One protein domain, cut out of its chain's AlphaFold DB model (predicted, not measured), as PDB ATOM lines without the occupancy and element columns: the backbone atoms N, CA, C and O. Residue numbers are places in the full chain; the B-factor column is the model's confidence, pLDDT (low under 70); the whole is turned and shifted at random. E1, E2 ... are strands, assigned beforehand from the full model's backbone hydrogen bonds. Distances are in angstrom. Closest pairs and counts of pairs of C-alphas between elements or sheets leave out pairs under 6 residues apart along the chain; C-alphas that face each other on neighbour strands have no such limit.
ATOM      1  N   TYR A  40     -13.138  41.971  35.360       89.25
ATOM      2  CA  TYR A  40     -13.656  43.257  35.792       89.25
ATOM      3  C   TYR A  40     -14.292  43.178  37.179       89.25
ATOM      4  O   TYR A  40     -14.675  42.095  37.626       89.25
ATOM      5  N   CYS A  41     -14.420  44.328  37.833       86.06
ATOM      6  CA  CYS A  41     -15.326  44.533  38.959       86.06
ATOM      7  C   CYS A  41     -16.010  45.899  38.835       86.06
ATOM      8  O   CYS A  41     -15.439  46.844  38.289       86.06
ATOM      9  N   VAL A  42     -17.244  45.989  39.323       83.88
ATOM     10  CA  VAL A  42     -17.993  47.247  39.399       83.88
ATOM     11  C   VAL A  42     -17.825  47.802  40.805       83.88
ATOM     12  O   VAL A  42     -18.097  47.100  41.778       83.88
ATOM     13  N   ARG A  43     -17.366  49.046  40.903       74.88
ATOM     14  CA  ARG A  43     -17.163  49.777  42.156       74.88
ATOM     15  C   ARG A  43     -18.005  51.052  42.147       74.88
ATOM     16  O   ARG A  43     -18.577  51.417  41.122       74.88
ATOM     17  N   GLU A  44     -18.063  51.741  43.283       76.38
ATOM     18  CA  GLU A  44     -18.733  53.048  43.380       76.38
ATOM     19  C   GLU A  44     -18.115  54.090  42.436       76.38
ATOM     20  O   GLU A  44     -18.825  54.931  41.897       76.38
ATOM     21  N   ASP A  45     -16.803  54.006  42.200       79.25
ATOM     22  CA  ASP A  45     -16.045  54.894  41.318       79.25
ATOM     23  C   ASP A  45     -16.023  54.430  39.850       79.25
ATOM     24  O   ASP A  45     -15.258  54.971  39.055       79.25
ATOM     25  N   GLY A  46     -16.839  53.432  39.491       84.69
ATOM     26  CA  GLY A  46     -17.009  52.957  38.120       84.69
ATOM     27  C   GLY A  46     -16.537  51.523  37.876       84.69
ATOM     28  O   GLY A  46     -16.252  50.736  38.785       84.69
ATOM     29  N   LEU A  47     -16.494  51.150  36.597       87.62
ATOM     30  CA  LEU A  47     -16.070  49.826  36.152       87.62
ATOM     31  C   LEU A  47     -14.541  49.757  36.111       87.62
ATOM     32  O   LEU A  47     -13.887  50.500  35.387       87.62
ATOM     33  N   SER A  48     -13.961  48.826  36.863       90.19
ATOM     34  CA  SER A  48     -12.523  48.563  36.850       90.19
ATOM     35  C   SER A  48     -12.220  47.296  36.061       90.19
ATOM     36  O   SER A  48     -12.826  46.250  36.294       90.19
ATOM     37  N   ILE A  49     -11.246  47.370  35.158       89.81
ATOM     38  CA  ILE A  49     -10.748  46.237  34.379       89.81
ATOM     39  C   ILE A  49      -9.385  45.825  34.915       89.81
ATOM     40  O   ILE A  49      -8.481  46.648  35.047       89.81
ATOM     41  N   ILE A  50      -9.216  44.532  35.160       90.62
ATOM     42  CA  ILE A  50      -7.935  43.926  35.503       90.62
ATOM     43  C   ILE A  50      -7.403  43.132  34.313       90.62
ATOM     44  O   ILE A  50      -8.117  42.344  33.685       90.62
ATOM     45  N   ASN A  51      -6.117  43.304  34.028       89.69
ATOM     46  CA  ASN A  51      -5.439  42.565  32.977       89.69
ATOM     47  C   ASN A  51      -3.954  42.365  33.309       89.69
ATOM     48  O   ASN A  51      -3.326  43.230  33.924       89.69
ATOM     49  N   ALA A  52      -3.374  41.253  32.860       88.25
ATOM     50  CA  ALA A  52      -1.929  41.118  32.816       88.25
ATOM     51  C   ALA A  52      -1.382  41.717  31.516       88.25
ATOM     52  O   ALA A  52      -1.946  41.584  30.434       88.25
ATOM     53  N   ARG A  53      -0.236  42.381  31.614       86.06
ATOM     54  CA  ARG A  53       0.497  42.932  30.479       86.06
ATOM     55  C   ARG A  53       1.914  42.391  30.487       86.06
ATOM     56  O   ARG A  53       2.589  42.409  31.516       86.06
ATOM     57  N   LYS A  54       2.386  41.941  29.331       83.44
ATOM     58  CA  LYS A  54       3.808  41.690  29.119       83.44
ATOM     59  C   LYS A  54       4.522  43.032  28.969       83.44
ATOM     60  O   LYS A  54       4.099  43.861  28.169       83.44
ATOM     61  N   ILE A  55       5.573  43.251  29.756       82.50
ATOM     62  CA  ILE A  55       6.450  44.428  29.648       82.50
ATOM     63  C   ILE A  55       7.690  44.054  28.836       82.50
ATOM     64  O   ILE A  55       8.057  44.751  27.898       82.50
ATOM     65  N   THR A  56       8.322  42.932  29.180       82.81
ATOM     66  CA  THR A  56       9.436  42.336  28.430       82.81
ATOM     67  C   THR A  56       9.271  40.817  28.395       82.81
ATOM     68  O   THR A  56       8.377  40.267  29.035       82.81
ATOM     69  N   ASP A  57      10.164  40.091  27.722       77.62
ATOM     70  CA  ASP A  57      10.163  38.617  27.748       77.62
ATOM     71  C   ASP A  57      10.337  38.008  29.147       77.62
ATOM     72  O   ASP A  57      10.030  36.837  29.369       77.62
ATOM     73  N   ALA A  58      10.834  38.780  30.113       76.62
ATOM     74  CA  ALA A  58      11.045  38.330  31.486       76.62
ATOM     75  C   ALA A  58      10.171  39.054  32.520       76.62
ATOM     76  O   ALA A  58      10.155  38.640  33.677       76.62
ATOM     77  N   LYS A  59       9.460  40.120  32.134       82.50
ATOM     78  CA  LYS A  59       8.693  40.957  33.062       82.50
ATOM     79  C   LYS A  59       7.254  41.091  32.605       82.50
ATOM     80  O   LYS A  59       6.988  41.475  31.466       82.50
ATOM     81  N   PHE A  60       6.347  40.846  33.532       87.50
ATOM     82  CA  PHE A  60       4.931  41.124  33.379       87.50
ATOM     83  C   PHE A  60       4.523  42.163  34.420       87.50
ATOM     84  O   PHE A  60       5.243  42.427  35.385       87.50
ATOM     85  N   ALA A  61       3.361  42.758  34.229       89.19
ATOM     86  CA  ALA A  61       2.674  43.481  35.279       89.19
ATOM     87  C   ALA A  61       1.195  43.130  35.256       89.19
ATOM     88  O   ALA A  61       0.661  42.727  34.221       89.19
ATOM     89  N   ILE A  62       0.542  43.283  36.395       91.19
ATOM     90  CA  ILE A  62      -0.910  43.225  36.489       91.19
ATOM     91  C   ILE A  62      -1.386  44.637  36.741       91.19
ATOM     92  O   ILE A  62      -0.996  45.249  37.732       91.19
ATOM     93  N   LYS A  63      -2.225  45.138  35.840       89.94
ATOM     94  CA  LYS A  63      -2.823  46.458  35.973       89.94
ATOM     95  C   LYS A  63      -4.301  46.352  36.301       89.94
ATOM     96  O   LYS A  63      -4.986  45.464  35.787       89.94
ATOM     97  N   ILE A  64      -4.769  47.292  37.109       90.19
ATOM     98  CA  ILE A  64      -6.181  47.632  37.258       90.19
ATOM     99  C   ILE A  64      -6.341  49.027  36.672       90.19
ATOM    100  O   ILE A  64      -5.595  49.941  37.026       90.19
ATOM    101  N   GLN A  65      -7.289  49.173  35.761       90.12
ATOM    102  CA  GLN A  65      -7.564  50.433  35.093       90.12
ATOM    103  C   GLN A  65      -9.050  50.757  35.130       90.12
ATOM    104  O   GLN A  65      -9.886  49.852  35.088       90.12
ATOM    105  N   ASP A  66      -9.356  52.044  35.181       88.75
ATOM    106  CA  ASP A  66     -10.697  52.553  34.956       88.75
ATOM    107  C   ASP A  66     -11.154  52.237  33.527       88.75
ATOM    108  O   ASP A  66     -10.381  52.379  32.573       88.75
ATOM    109  N   TYR A  67     -12.393  51.782  33.367       85.94
ATOM    110  CA  TYR A  67     -12.944  51.490  32.050       85.94
ATOM    111  C   TYR A  67     -13.207  52.772  31.249       85.94
ATOM    112  O   TYR A  67     -12.864  52.852  30.066       85.94
ATOM    113  N   ASP A  68     -13.783  53.785  31.895       86.06
ATOM    114  CA  ASP A  68     -14.263  54.992  31.231       86.06
ATOM    115  C   ASP A  68     -13.098  55.912  30.870       86.06
ATOM    116  O   ASP A  68     -12.958  56.326  29.711       86.06
ATOM    117  N   THR A  69     -12.211  56.178  31.830       87.19
ATOM    118  CA  THR A  69     -11.077  57.094  31.646       87.19
ATOM    119  C   THR A  69      -9.839  56.399  31.080       87.19
ATOM    120  O   THR A  69      -9.006  57.047  30.446       87.19
ATOM    121  N   GLY A  70      -9.708  55.082  31.267       85.94
ATOM    122  CA  GLY A  70      -8.486  54.337  30.952       85.94
ATOM    123  C   GLY A  70      -7.341  54.567  31.946       85.94
ATOM    124  O   GLY A  70      -6.238  54.061  31.729       85.94
ATOM    125  N   GLU A  71      -7.579  55.318  33.023       89.06
ATOM    126  CA  GLU A  71      -6.589  55.613  34.053       89.06
ATOM    127  C   GLU A  71      -6.134  54.336  34.764       89.06
ATOM    128  O   GLU A  71      -6.945  53.507  35.176       89.06
ATOM    129  N   ILE A  72      -4.822  54.168  34.936       89.50
ATOM    130  CA  ILE A  72      -4.260  53.032  35.670       89.50
ATOM    131  C   ILE A  72      -4.336  53.337  37.169       89.50
ATOM    132  O   ILE A  72      -3.515  54.083  37.695       89.50
ATOM    133  N   LYS A  73      -5.297  52.715  37.859       87.38
ATOM    134  CA  LYS A  73      -5.491  52.844  39.315       87.38
ATOM    135  C   LYS A  73      -4.471  52.033  40.116       87.38
ATOM    136  O   LYS A  73      -4.193  52.338  41.271       87.38
ATOM    137  N   PHE A  74      -3.941  50.967  39.519       89.19
ATOM    138  CA  PHE A  74      -2.987  50.071  40.162       89.19
ATOM    139  C   PHE A  74      -2.116  49.376  39.117       89.19
ATOM    140  O   PHE A  74      -2.628  48.903  38.102       89.19
ATOM    141  N   ASP A  75      -0.814  49.273  39.375       90.62
ATOM    142  CA  ASP A  75       0.140  48.575  38.513       90.62
ATOM    143  C   ASP A  75       1.112  47.785  39.389       90.62
ATOM    144  O   ASP A  75       1.917  48.359  40.122       90.62
ATOM    145  N   LEU A  76       1.009  46.459  39.342       91.50
ATOM    146  CA  LEU A  76       1.842  45.542  40.110       91.50
ATOM    147  C   LEU A  76       2.875  44.889  39.193       91.50
ATOM    148  O   LEU A  76       2.519  43.994  38.417       91.50
ATOM    149  N   PRO A  77       4.161  45.266  39.295       89.81
ATOM    150  CA  PRO A  77       5.230  44.581  38.592       89.81
ATOM    151  C   PRO A  77       5.381  43.152  39.116       89.81
ATOM    152  O   PRO A  77       5.592  42.923  40.306       89.81
ATOM    153  N   VAL A  78       5.339  42.182  38.209       84.94
ATOM    154  CA  VAL A  78       5.542  40.764  38.508       84.94
ATOM    155  C   VAL A  78       6.707  40.245  37.677       84.94
ATOM    156  O   VAL A  78       6.664  40.133  36.452       84.94
ATOM    157  N   SER A  79       7.799  39.918  38.365       72.31
ATOM    158  CA  SER A  79       9.077  39.472  37.791       72.31
ATOM    159  C   SER A  79       9.052  38.033  37.259       72.31
ATOM    160  O   SER A  79      10.089  37.377  37.159       72.31
ATOM    161  N   LYS A  80       7.866  37.504  36.956       68.44
ATOM    162  CA  LYS A  80       7.647  36.085  36.699       68.44
ATOM    163  C   LYS A  80       6.955  35.886  35.364       68.44
ATOM    164  O   LYS A  80       6.007  36.584  35.013       68.44
ATOM    165  N   ARG A  81       7.461  34.907  34.616       69.62
ATOM    166  CA  ARG A  81       6.889  34.491  33.339       69.62
ATOM    167  C   ARG A  81       5.582  33.735  33.590       69.62
ATOM    168  O   ARG A  81       5.496  32.971  34.549       69.62
ATOM    169  N   ASN A  82       4.632  33.890  32.666       78.25
ATOM    170  CA  ASN A  82       3.477  33.001  32.495       78.25
ATOM    171  C   ASN A  82       2.374  33.138  33.564       78.25
ATOM    172  O   ASN A  82       2.081  32.205  34.320       78.25
ATOM    173  N   ILE A  83       1.741  34.311  33.594       85.50
ATOM    174  CA  ILE A  83       0.463  34.501  34.286       85.50
ATOM    175  C   ILE A  83      -0.605  33.785  33.458       85.50
ATOM    176  O   ILE A  83      -0.738  34.042  32.264       85.50
ATOM    177  N   LYS A  84      -1.323  32.847  34.075       84.62
ATOM    178  CA  LYS A  84      -2.382  32.066  33.420       84.62
ATOM    179  C   LYS A  84      -3.764  32.628  33.678       84.62
ATOM    180  O   LYS A  84      -4.631  32.548  32.817       84.62
ATOM    181  N   GLU A  85      -3.951  33.210  34.851       87.25
ATOM    182  CA  GLU A  85      -5.230  33.762  35.254       87.25
ATOM    183  C   GLU A  85      -5.017  34.961  36.172       87.25
ATOM    184  O   GLU A  85      -4.063  34.997  36.949       87.25
ATOM    185  N   VAL A  86      -5.923  35.927  36.075       90.69
ATOM    186  CA  VAL A  86      -6.035  37.068  36.982       90.69
ATOM    187  C   VAL A  86      -7.464  37.126  37.508       90.69
ATOM    188  O   VAL A  86      -8.404  36.791  36.788       90.69
ATOM    189  N   LYS A  87      -7.633  37.541  38.760       90.44
ATOM    190  CA  LYS A  87      -8.925  37.734  39.419       90.44
ATOM    191  C   LYS A  87      -8.878  38.974  40.298       90.44
ATOM    192  O   LYS A  87      -7.850  39.285  40.891       90.44
ATOM    193  N   ILE A  88     -10.012  39.649  40.388       88.69
ATOM    194  CA  ILE A  88     -10.229  40.810  41.244       88.69
ATOM    195  C   ILE A  88     -11.470  40.542  42.093       88.69
ATOM    196  O   ILE A  88     -12.414  39.909  41.613       88.69
ATOM    197  N   SER A  89     -11.449  40.941  43.361       85.62
ATOM    198  CA  SER A  89     -12.629  40.851  44.223       85.62
ATOM    199  C   SER A  89     -13.701  41.848  43.791       85.62
ATOM    200  O   SER A  89     -13.411  42.866  43.160       85.62
ATOM    201  N   ALA A  90     -14.953  41.573  44.162       81.25
ATOM    202  CA  ALA A  90     -16.078  42.452  43.847       81.25
ATOM    203  C   ALA A  90     -15.882  43.878  44.395       81.25
ATOM    204  O   ALA A  90     -16.183  44.842  43.705       81.25
ATOM    205  N   ASP A  91     -15.294  44.018  45.588       79.12
ATOM    206  CA  ASP A  91     -14.960  45.319  46.185       79.12
ATOM    207  C   ASP A  91     -13.701  45.979  45.587       79.12
ATOM    208  O   ASP A  91     -13.348  47.099  45.963       79.12
ATOM    209  N   GLY A  92     -12.995  45.290  44.685       82.19
ATOM    210  CA  GLY A  92     -11.736  45.712  44.071       82.19
ATOM    211  C   GLY A  92     -10.566  45.883  45.044       82.19
ATOM    212  O   GLY A  92      -9.543  46.452  44.664       82.19
ATOM    213  N   ASN A  93     -10.697  45.440  46.298       83.88
ATOM    214  CA  ASN A  93      -9.638  45.568  47.300       83.88
ATOM    215  C   ASN A  93      -8.615  44.434  47.242       83.88
ATOM    216  O   ASN A  93      -7.556  44.543  47.862       83.88
ATOM    217  N   TRP A  94      -8.924  43.366  46.506       87.06
ATOM    218  CA  TRP A  94      -8.098  42.177  46.403       87.06
ATOM    219  C   TRP A  94      -7.838  41.809  44.964       87.06
ATOM    220  O   TRP A  94      -8.725  41.783  44.110       87.06
ATOM    221  N   LEU A  95      -6.586  41.458  44.735       90.31
ATOM    222  CA  LEU A  95      -6.069  40.975  43.480       90.31
ATOM    223  C   LEU A  95      -5.524  39.571  43.708       90.31
ATOM    224  O   LEU A  95      -4.754  39.348  44.639       90.31
ATOM    225  N   ALA A  96      -5.856  38.635  42.831       89.94
ATOM    226  CA  ALA A  96      -5.214  37.334  42.789       89.94
ATOM    227  C   ALA A  96      -4.758  37.014  41.372       89.94
ATOM    228  O   ALA A  96      -5.405  37.384  40.393       89.94
ATOM    229  N   PHE A  97      -3.660  36.285  41.248       89.75
ATOM    230  CA  PHE A  97      -3.242  35.756  39.959       89.75
ATOM    231  C   PHE A  97      -2.576  34.399  40.093       89.75
ATOM    232  O   PHE A  97      -1.899  34.102  41.081       89.75
ATOM    233  N   LEU A  98      -2.781  33.584  39.065       87.56
ATOM    234  CA  LEU A  98      -2.217  32.258  38.936       87.56
ATOM    235  C   LEU A  98      -0.974  32.321  38.062       87.56
ATOM    236  O   LEU A  98      -1.030  32.692  36.887       87.56
ATOM    237  N   MET A  99       0.140  31.886  38.622       86.12
ATOM    238  CA  MET A  99       1.384  31.689  37.897       86.12
ATOM    239  C   MET A  99       1.615  30.217  37.616       86.12
ATOM    240  O   MET A  99       1.338  29.365  38.466       86.12
ATOM    241  N   HIS A 100       2.225  29.949  36.468       79.25
ATOM    242  CA  HIS A 100       2.694  28.622  36.106       79.25
ATOM    243  C   HIS A 100       4.185  28.652  35.749       79.25
ATOM    244  O   HIS A 100       4.565  29.048  34.644       79.25
ATOM    245  N   ILE A 101       5.029  28.213  36.688       75.56
ATOM    246  CA  ILE A 101       6.485  28.122  36.509       75.56
ATOM    247  C   ILE A 101       6.906  26.673  36.691       75.56
ATOM    248  O   ILE A 101       6.681  26.114  37.759       75.56
ATOM    249  N   SER A 102       7.550  26.096  35.673       71.31
ATOM    250  CA  SER A 102       8.227  24.795  35.759       71.31
ATOM    251  C   SER A 102       7.410  23.741  36.510       71.31
ATOM    252  O   SER A 102       7.897  23.147  37.464       71.31
ATOM    253  N   GLN A 103       6.153  23.543  36.091       70.50
ATOM    254  CA  GLN A 103       5.206  22.571  36.656       70.50
ATOM    255  C   GLN A 103       4.555  22.947  38.003       70.50
ATOM    256  O   GLN A 103       3.657  22.240  38.461       70.50
ATOM    257  N   VAL A 104       4.923  24.077  38.608       74.25
ATOM    258  CA  VAL A 104       4.324  24.591  39.845       74.25
ATOM    259  C   VAL A 104       3.262  25.637  39.521       74.25
ATOM    260  O   VAL A 104       3.527  26.637  38.848       74.25
ATOM    261  N   HIS A 105       2.063  25.417  40.059       79.12
ATOM    262  CA  HIS A 105       0.960  26.370  40.011       79.12
ATOM    263  C   HIS A 105       0.913  27.136  41.326       79.12
ATOM    264  O   HIS A 105       0.826  26.532  42.398       79.12
ATOM    265  N   THR A 106       1.006  28.461  41.247       83.44
ATOM    266  CA  THR A 106       1.000  29.320  42.432       83.44
ATOM    267  C   THR A 106      -0.030  30.421  42.283       83.44
ATOM    268  O   THR A 106       0.091  31.240  41.375       83.44
ATOM    269  N   TRP A 107      -0.994  30.464  43.196       87.56
ATOM    270  CA  TRP A 107      -1.825  31.645  43.399       87.56
ATOM    271  C   TRP A 107      -1.096  32.602  44.338       87.56
ATOM    272  O   TRP A 107      -0.674  32.197  45.423       87.56
ATOM    273  N   GLU A 108      -0.948  33.859  43.942       89.00
ATOM    274  CA  GLU A 108      -0.531  34.942  44.837       89.00
ATOM    275  C   GLU A 108      -1.688  35.927  44.986       89.00
ATOM    276  O   GLU A 108      -2.350  36.253  44.001       89.00
ATOM    277  N   VAL A 109      -1.946  36.363  46.223       87.75
ATOM    278  CA  VAL A 109      -3.032  37.290  46.562       87.75
ATOM    279  C   VAL A 109      -2.444  38.543  47.188       87.75
ATOM    280  O   VAL A 109      -1.640  38.469  48.123       87.75
ATOM    281  N   TYR A 110      -2.871  39.684  46.671       89.44
ATOM    282  CA  TYR A 110      -2.411  41.017  47.015       89.44
ATOM    283  C   TYR A 110      -3.594  41.872  47.450       89.44
ATOM    284  O   TYR A 110      -4.693  41.729  46.913       89.44
ATOM    285  N   ASP A 111      -3.363  42.761  48.411       86.38
ATOM    286  CA  ASP A 111      -4.322  43.820  48.719       86.38
ATOM    287  C   ASP A 111      -4.199  44.997  47.734       86.38
ATOM    288  O   ASP A 111      -3.269  45.074  46.926       86.38
ATOM    289  N   LYS A 112      -5.131  45.949  47.838       83.75
ATOM    290  CA  LYS A 112      -5.168  47.183  47.039       83.75
ATOM    291  C   LYS A 112      -3.908  48.045  47.121       83.75
ATOM    292  O   LYS A 112      -3.691  48.877  46.250       83.75
ATOM    293  N   ASN A 113      -3.094  47.870  48.161       86.12
ATOM    294  CA  ASN A 113      -1.853  48.616  48.350       86.12
ATOM    295  C   ASN A 113      -0.653  47.885  47.722       86.12
ATOM    296  O   ASN A 113       0.478  48.351  47.829       86.12
ATOM    297  N   GLY A 114      -0.874  46.728  47.090       86.44
ATOM    298  CA  GLY A 114       0.176  45.922  46.479       86.44
ATOM    299  C   GLY A 114       0.975  45.093  47.477       86.44
ATOM    300  O   GLY A 114       2.041  44.576  47.129       86.44
ATOM    301  N   LEU A 115       0.469  44.903  48.697       87.06
ATOM    302  CA  LEU A 115       1.093  44.012  49.667       87.06
ATOM    303  C   LEU A 115       0.607  42.583  49.440       87.06
ATOM    304  O   LEU A 115      -0.587  42.288  49.516       87.06
ATOM    305  N   LYS A 116       1.552  41.670  49.203       89.25
ATOM    306  CA  LYS A 116       1.262  40.236  49.118       89.25
ATOM    307  C   LYS A 116       0.781  39.743  50.480       89.25
ATOM    308  O   LYS A 116       1.552  39.742  51.438       89.25
ATOM    309  N   ARG A 117      -0.463  39.278  50.554       84.75
ATOM    310  CA  ARG A 117      -1.055  38.737  51.784       84.75
ATOM    311  C   ARG A 117      -1.019  37.221  51.839       84.75
ATOM    312  O   ARG A 117      -0.763  36.672  52.902       84.75
ATOM    313  N   LEU A 118      -1.242  36.549  50.709       82.62
ATOM    314  CA  LEU A 118      -1.308  35.088  50.658       82.62
ATOM    315  C   LEU A 118      -0.566  34.526  49.454       82.62
ATOM    316  O   LEU A 118      -0.412  35.170  48.414       82.62
ATOM    317  N   GLN A 119      -0.129  33.282  49.607       83.38
ATOM    318  CA  GLN A 119       0.437  32.492  48.532       83.38
ATOM    319  C   GLN A 119       0.012  31.036  48.702       83.38
ATOM    320  O   GLN A 119       0.281  30.424  49.733       83.38
ATOM    321  N   PHE A 120      -0.594  30.467  47.664       77.94
ATOM    322  CA  PHE A 120      -0.960  29.057  47.610       77.94
ATOM    323  C   PHE A 120      -0.117  28.380  46.544       77.94
ATOM    324  O   PHE A 120      -0.272  28.663  45.357       77.94
ATOM    325  N   LYS A 121       0.779  27.488  46.960       76.31
ATOM    326  CA  LYS A 121       1.586  26.678  46.045       76.31
ATOM    327  C   LYS A 121       0.999  25.279  45.960       76.31
ATOM    328  O   LYS A 121       0.785  24.643  46.988       76.31
ATOM    329  N   LYS A 122       0.772  24.790  44.743       67.25
ATOM    330  CA  LYS A 122       0.465  23.379  44.493       67.25
ATOM    331  C   LYS A 122       1.752  22.659  44.097       67.25
ATOM    332  O   LYS A 122       2.298  22.943  43.031       67.25
ATOM    333  N   ASP A 123       2.211  21.740  44.944       56.38
ATOM    334  CA  ASP A 123       3.342  20.852  44.657       56.38
ATOM    335  C   ASP A 123       2.852  19.535  44.019       56.38
ATOM    336  O   ASP A 123       1.832  18.967  44.428       56.38
ATOM    337  N   LYS A 124       3.564  19.053  42.994       53.66
ATOM    338  CA  LYS A 124       3.206  17.845  42.232       53.66
ATOM    339  C   LYS A 124       3.485  16.547  42.977       53.66
ATOM    340  O   LYS A 124       2.848  15.547  42.659       53.66
ATOM    341  N   ASN A 125       4.342  16.550  43.999       52.62
ATOM    342  CA  ASN A 125       4.673  15.321  44.735       52.62
ATOM    343  C   ASN A 125       3.481  14.715  45.499       52.62
ATOM    344  O   ASN A 125       3.571  13.592  45.984       52.62
ATOM    345  N   VAL A 126       2.353  15.433  45.583       51.88
ATOM    346  CA  VAL A 126       1.154  14.991  46.308       51.88
ATOM    347  C   VAL A 126      -0.078  14.842  45.399       51.88
ATOM    348  O   VAL A 126      -1.010  14.129  45.764       51.88
ATOM    349  N   THR A 127      -0.133  15.463  44.207       48.12
ATOM    350  CA  THR A 127      -1.349  15.400  43.358       48.12
ATOM    351  C   THR A 127      -1.111  15.559  41.847       48.12
ATOM    352  O   THR A 127      -0.383  16.463  41.442       48.12
ATOM    353  N   PRO A 128      -1.795  14.759  40.997       49.12
ATOM    354  CA  PRO A 128      -1.650  14.800  39.539       49.12
ATOM    355  C   PRO A 128      -2.194  16.080  38.864       49.12
ATOM    356  O   PRO A 128      -2.997  16.840  39.423       49.12
ATOM    357  N   ASP A 129      -1.744  16.282  37.622       52.12
ATOM    358  CA  ASP A 129      -1.869  17.502  36.803       52.12
ATOM    359  C   ASP A 129      -3.299  17.935  36.473       52.12
ATOM    360  O   ASP A 129      -3.554  19.123  36.322       52.12
ATOM    361  N   TRP A 130      -4.248  17.003  36.421       49.00
ATOM    362  CA  TRP A 130      -5.638  17.286  36.043       49.00
ATOM    363  C   TRP A 130      -6.471  17.943  37.158       49.00
ATOM    364  O   TRP A 130      -7.629  18.280  36.934       49.00
ATOM    365  N   LYS A 131      -5.909  18.139  38.361       54.38
ATOM    366  CA  LYS A 131      -6.565  18.921  39.422       54.38
ATOM    367  C   LYS A 131      -6.390  20.416  39.171       54.38
ATOM    368  O   LYS A 131      -5.329  20.966  39.486       54.38
ATOM    369  N   SER A 132      -7.425  21.064  38.651       60.16
ATOM    370  CA  SER A 132      -7.479  22.518  38.500       60.16
ATOM    371  C   SER A 132      -7.768  23.166  39.852       60.16
ATOM    372  O   SER A 132      -8.765  22.845  40.496       60.16
ATOM    373  N   ASN A 133      -6.878  24.058  40.289       67.12
ATOM    374  CA  ASN A 133      -7.092  24.900  41.462       67.12
ATOM    375  C   ASN A 133      -7.663  26.233  40.998       67.12
ATOM    376  O   ASN A 133      -6.924  27.084  40.496       67.12
ATOM    377  N   ILE A 134      -8.964  26.400  41.173       74.25
ATOM    378  CA  ILE A 134      -9.668  27.641  40.881       74.25
ATOM    379  C   ILE A 134      -9.740  28.419  42.191       74.25
ATOM    380  O   ILE A 134     -10.244  27.909  43.185       74.25
ATOM    381  N   LEU A 135      -9.212  29.637  42.216       81.94
ATOM    382  CA  LEU A 135      -9.424  30.552  43.334       81.94
ATOM    383  C   LEU A 135     -10.630  31.417  43.008       81.94
ATOM    384  O   LEU A 135     -10.657  31.984  41.930       81.94
ATOM    385  N   GLU A 136     -11.613  31.556  43.881       81.19
ATOM    386  CA  GLU A 136     -12.751  32.463  43.688       81.19
ATOM    387  C   GLU A 136     -12.856  33.409  44.877       81.19
ATOM    388  O   GLU A 136     -12.769  32.975  46.022       81.19
ATOM    389  N   PHE A 137     -13.037  34.702  44.616       81.44
ATOM    390  CA  PHE A 137     -13.457  35.632  45.660       81.44
ATOM    391  C   PHE A 137     -14.962  35.472  45.856       81.44
ATOM    392  O   PHE A 137     -15.705  35.477  44.875       81.44
ATOM    393  N   LEU A 138     -15.410  35.316  47.102       74.50
ATOM    394  CA  LEU A 138     -16.838  35.204  47.373       74.50
ATOM    395  C   LEU A 138     -17.527  36.573  47.225       74.50
ATOM    396  O   LEU A 138     -16.906  37.605  47.507       74.50
ATOM    397  N   PRO A 139     -18.804  36.604  46.799       66.31
ATOM    398  CA  PRO A 139     -19.574  37.839  46.737       66.31
ATOM    399  C   PRO A 139     -19.734  38.461  48.128       66.31
ATOM    400  O   PRO A 139     -19.873  37.748  49.123       66.31
ATOM    401  N   LEU A 140     -19.796  39.795  48.183       60.19
ATOM    402  CA  LEU A 140     -19.971  40.562  49.427       60.19
ATOM    403  C   LEU A 140     -21.235  40.162  50.209       60.19
ATOM    404  O   LEU A 140     -21.239  40.214  51.435       60.19
ATOM    405  N   GLU A 141     -22.277  39.705  49.511       59.84
ATOM    406  CA  GLU A 141     -23.554  39.252  50.089       59.84
ATOM    407  C   GLU A 141     -23.413  38.027  51.012       59.84
ATOM    408  O   GLU A 141     -24.280  37.779  51.847       59.84
ATOM    409  N   PHE A 142     -22.308  37.283  50.903       53.09
ATOM    410  CA  PHE A 142     -22.013  36.106  51.723       53.09
ATOM    411  C   PHE A 142     -21.063  36.397  52.895       53.09
ATOM    412  O   PHE A 142     -20.631  35.458  53.566       53.09
ATOM    413  N   ILE A 143     -20.726  37.666  53.159       54.94
ATOM    414  CA  ILE A 143     -19.844  38.061  54.267       54.94
ATOM    415  C   ILE A 143     -20.708  38.567  55.436       54.94
ATOM    416  O   ILE A 143     -21.105  39.733  55.447       54.94
ATOM    417  N   PRO A 144     -21.005  37.735  56.454       46.50
ATOM    418  CA  PRO A 144     -21.878  38.119  57.567       46.50
ATOM    419  C   PRO A 144     -21.309  39.224  58.479       46.50
ATOM    420  O   PRO A 144     -22.018  39.712  59.356       46.50
ATOM    421  N   PHE A 145     -20.053  39.647  58.293       49.69
ATOM    422  CA  PHE A 145     -19.380  40.599  59.176       49.69
ATOM    423  C   PHE A 145     -18.674  41.702  58.384       49.69
ATOM    424  O   PHE A 145     -17.737  41.436  57.635       49.69
ATOM    425  N   LYS A 146     -19.071  42.961  58.623       48.62
ATOM    426  CA  LYS A 146     -18.575  44.181  57.947       48.62
ATOM    427  C   LYS A 146     -17.056  44.437  58.020       48.62
ATOM    428  O   LYS A 146     -16.601  45.395  57.413       48.62
ATOM    429  N   ASN A 147     -16.279  43.598  58.706       51.91
ATOM    430  CA  ASN A 147     -14.849  43.804  58.966       51.91
ATOM    431  C   ASN A 147     -13.971  42.566  58.690       51.91
ATOM    432  O   ASN A 147     -12.841  42.519  59.171       51.91
ATOM    433  N   GLN A 148     -14.447  41.548  57.961       54.69
ATOM    434  CA  GLN A 148     -13.567  40.440  57.566       54.69
ATOM    435  C   GLN A 148     -12.868  40.731  56.230       54.69
ATOM    436  O   GLN A 148     -13.518  41.179  55.289       54.69
ATOM    437  N   PRO A 149     -11.547  40.502  56.122       59.34
ATOM    438  CA  PRO A 149     -10.711  41.143  55.125       59.34
ATOM    439  C   PRO A 149     -10.666  40.384  53.801       59.34
ATOM    440  O   PRO A 149     -10.540  41.029  52.781       59.34
ATOM    441  N   ILE A 150     -10.772  39.054  53.766       61.16
ATOM    442  CA  ILE A 150     -10.823  38.269  52.520       61.16
ATOM    443  C   ILE A 150     -11.705  37.063  52.776       61.16
ATOM    444  O   ILE A 150     -11.412  36.290  53.692       61.16
ATOM    445  N   VAL A 151     -12.706  36.859  51.926       62.44
ATOM    446  CA  VAL A 151     -13.333  35.548  51.792       62.44
ATOM    447  C   VAL A 151     -13.061  35.055  50.383       62.44
ATOM    448  O   VAL A 151     -13.637  35.530  49.406       62.44
ATOM    449  N   ALA A 152     -12.108  34.137  50.279       67.38
ATOM    450  CA  ALA A 152     -11.782  33.464  49.036       67.38
ATOM    451  C   ALA A 152     -11.915  31.960  49.241       67.38
ATOM    452  O   ALA A 152     -11.572  31.419  50.294       67.38
ATOM    453  N   GLN A 153     -12.408  31.284  48.219       68.81
ATOM    454  CA  GLN A 153     -12.523  29.844  48.180       68.81
ATOM    455  C   GLN A 153     -11.519  29.306  47.169       68.81
ATOM    456  O   GLN A 153     -11.510  29.717  46.010       68.81
ATOM    457  N   LEU A 154     -10.662  28.382  47.600       68.94
ATOM    458  CA  LEU A 154      -9.903  27.558  46.669       68.94
ATOM    459  C   LEU A 154     -10.717  26.301  46.407       68.94
ATOM    460  O   LEU A 154     -10.962  25.502  47.314       68.94
ATOM    461  N   ILE A 155     -11.128  26.156  45.159       65.88
ATOM    462  CA  ILE A 155     -11.858  25.012  44.653       65.88
ATOM    463  C   ILE A 155     -10.856  24.130  43.920       65.88
ATOM    464  O   ILE A 155     -10.299  24.514  42.888       65.88
ATOM    465  N   THR A 156     -10.619  22.937  44.451       64.12
ATOM    466  CA  THR A 156      -9.886  21.898  43.726       64.12
ATOM    467  C   THR A 156     -10.901  20.986  43.059       64.12
ATOM    468  O   THR A 156     -11.631  20.271  43.748       64.12
ATOM    469  N   VAL A 157     -10.940  21.005  41.727       59.44
ATOM    470  CA  VAL A 157     -11.811  20.116  40.947       59.44
ATOM    471  C   VAL A 157     -11.053  18.839  40.618       59.44
ATOM    472  O   VAL A 157      -9.967  18.889  40.034       59.44
ATOM    473  N   ASP A 158     -11.621  17.697  41.014       57.91
ATOM    474  CA  ASP A 158     -11.094  16.382  40.675       57.91
ATOM    475  C   ASP A 158     -11.749  15.844  39.387       57.91
ATOM    476  O   ASP A 158     -12.967  15.770  39.297       57.91
ATOM    477  N   GLY A 159     -10.963  15.521  38.360       49.25
ATOM    478  CA  GLY A 159     -11.456  15.166  37.025       49.25
ATOM    479  C   GLY A 159     -11.816  13.692  36.819       49.25
ATOM    480  O   GLY A 159     -12.070  13.300  35.679       49.25
ATOM    481  N   ARG A 160     -11.806  12.831  37.849       49.84
ATOM    482  CA  ARG A 160     -12.148  11.406  37.675       49.84
ATOM    483  C   ARG A 160     -13.591  11.095  38.059       49.84
ATOM    484  O   ARG A 160     -13.896  11.091  39.238       49.84
ATOM    485  N   LYS A 161     -14.389  10.688  37.058       46.66
ATOM    486  CA  LYS A 161     -15.726  10.032  37.076       46.66
ATOM    487  C   LYS A 161     -16.852  10.694  37.890       46.66
ATOM    488  O   LYS A 161     -17.981  10.657  37.423       46.66
ATOM    489  N   GLU A 162     -16.560  11.359  38.999       45.38
ATOM    490  CA  GLU A 162     -17.443  12.243  39.754       45.38
ATOM    491  C   GLU A 162     -16.606  13.427  40.266       45.38
ATOM    492  O   GLU A 162     -15.589  13.206  40.929       45.38
ATOM    493  N   PRO A 163     -16.965  14.685  39.948       47.31
ATOM    494  CA  PRO A 163     -16.187  15.838  40.373       47.31
ATOM    495  C   PRO A 163     -16.234  15.980  41.894       47.31
ATOM    496  O   PRO A 163     -17.196  16.488  42.467       47.31
ATOM    497  N   LEU A 164     -15.165  15.550  42.562       44.38
ATOM    498  CA  LEU A 164     -14.970  15.789  43.986       44.38
ATOM    499  C   LEU A 164     -14.510  17.236  44.157       44.38
ATOM    500  O   LEU A 164     -13.334  17.564  43.997       44.38
ATOM    501  N   VAL A 165     -15.472  18.110  44.437       50.69
ATOM    502  CA  VAL A 165     -15.235  19.523  44.718       50.69
ATOM    503  C   VAL A 165     -14.754  19.638  46.160       50.69
ATOM    504  O   VAL A 165     -15.532  19.495  47.104       50.69
ATOM    505  N   ARG A 166     -13.452  19.874  46.353       52.88
ATOM    506  CA  ARG A 166     -12.931  20.253  47.671       52.88
ATOM    507  C   ARG A 166     -12.921  21.766  47.774       52.88
ATOM    508  O   ARG A 166     -12.167  22.433  47.072       52.88
ATOM    509  N   ASN A 167     -13.769  22.259  48.664       51.75
ATOM    510  CA  ASN A 167     -13.921  23.665  48.976       51.75
ATOM    511  C   ASN A 167     -13.108  23.991  50.223       51.75
ATOM    512  O   ASN A 167     -13.510  23.637  51.332       51.75
ATOM    513  N   THR A 168     -11.989  24.687  50.053       56.53
ATOM    514  CA  THR A 168     -11.285  25.294  51.183       56.53
ATOM    515  C   THR A 168     -11.639  26.771  51.213       56.53
ATOM    516  O   THR A 168     -11.222  27.528  50.337       56.53
ATOM    517  N   ILE A 169     -12.450  27.170  52.194       56.38
ATOM    518  CA  ILE A 169     -12.769  28.577  52.444       56.38
ATOM    519  C   ILE A 169     -11.676  29.142  53.341       56.38
ATOM    520  O   ILE A 169     -11.406  28.602  54.415       56.38
ATOM    521  N   PHE A 170     -11.057  30.228  52.896       59.69
ATOM    522  CA  PHE A 170     -10.094  30.970  53.689       59.69
ATOM    523  C   PHE A 170     -10.775  32.203  54.254       59.69
ATOM    524  O   PHE A 170     -11.282  33.042  53.509       59.69
ATOM    525  N   TRP A 171     -10.739  32.302  55.577       54.53
ATOM    526  CA  TRP A 171     -11.005  33.526  56.309       54.53
ATOM    527  C   TRP A 171      -9.645  34.062  56.730       54.53
ATOM    528  O   TRP A 171      -8.961  33.438  57.543       54.53
ATOM    529  N   CYS A 172      -9.210  35.177  56.155       50.53
ATOM    530  CA  CYS A 172      -8.121  35.915  56.784       50.53
ATOM    531  C   CYS A 172      -8.700  36.783  57.898       50.53
ATOM    532  O   CYS A 172      -9.822  37.252  57.794       50.53
ATOM    533  N   LEU A 173      -7.954  36.990  58.971       43.56
ATOM    534  CA  LEU A 173      -8.175  38.066  59.932       43.56
ATOM    535  C   LEU A 173      -6.866  38.859  59.892       43.56
ATOM    536  O   LEU A 173      -5.802  38.256  60.045       43.56
TER     537      LEU A 173
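What this domain is: This is residues 40 to 173 of the 174 residues of an uncharacterized protein of Trichoplax sp. H2 (UniProt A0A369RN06). Three antiparallel sheets follow one another along the printed part and form a loose stack, with the sheet E5 E6 E7 E8 in the middle, E1 E2 E3 E4 over one side of it near its E5 edge, and E9 E10 E11 over the other. The sheets are only partly face to face: E2 and E9 come close to the middle sheet, while E4 and E11 stay clear of it. The 134 printed residues hold eleven named strands, E1 to E11 in order, and no named helix; the class is all strand. The whole is compact, with a radius of gyration of the C-alphas of 15.7 A and spans of 47 by 44 by 26 A.

Where its parts are: E1, residues 40 to 43, begins with C-alpha 40 at (-13.656, 43.257, 35.792). E2, residues 46 to 54, is 25.3 A long; E3 is 60 to 66 and E4 72 to 78. E5, residues 83 to 88, begins with C-alpha 83 at (0.463, 34.501, 34.286). E6, 94 to 101, and E7, 104 to 111, are 22.5 A and 22.9 A long; E8 is 116 to 122. E9 is residues 132 to 137, E10 150 to 157, and E11 165 to 172, ending with C-alpha 172 at (-8.121, 35.915, 56.784).

How they stand to each other: Each sheet is a meander, each strand the antiparallel neighbour of the one before, in a hairpin with it. In the first sheet, N 41 and O 48 join E1 and E2 within hydrogen-bond range at 2.9 A, N 51 and O 63 join E2 and E3 at 3.0 A, and N 62 and O 76 join E3 and E4 at 2.9 A. In the twisted second sheet the pairs include N 87 and O 96, 2.8 A, N 99 and O 106, 2.8 A, and N 107 and O 120, 2.9 A. In the third they include N 134 and O 155, 2.9 A, and N 154 and O 168, 2.9 A. The first and second sheets are face to face, their best planes 21 degrees apart; the closest C-alphas of E2 and E5 are those of Asn 51 and Val 86, 6.8 A. The second and third are face to face too; the closest C-alphas of E5 and E9 are those of Ile 88 and Phe 137, 7.5 A.

The domain as a whole: The two C-alphas farthest apart, those of Thr 69 and Lys 161, are 47.6 A apart. The printed part has no cut. The link from E9 to E10, residues 138 to 149, is long. Mean pLDDT of the printed part is 74.1; it is under 70 at residues 80 to 81, 122 to 133 and 139 to 173.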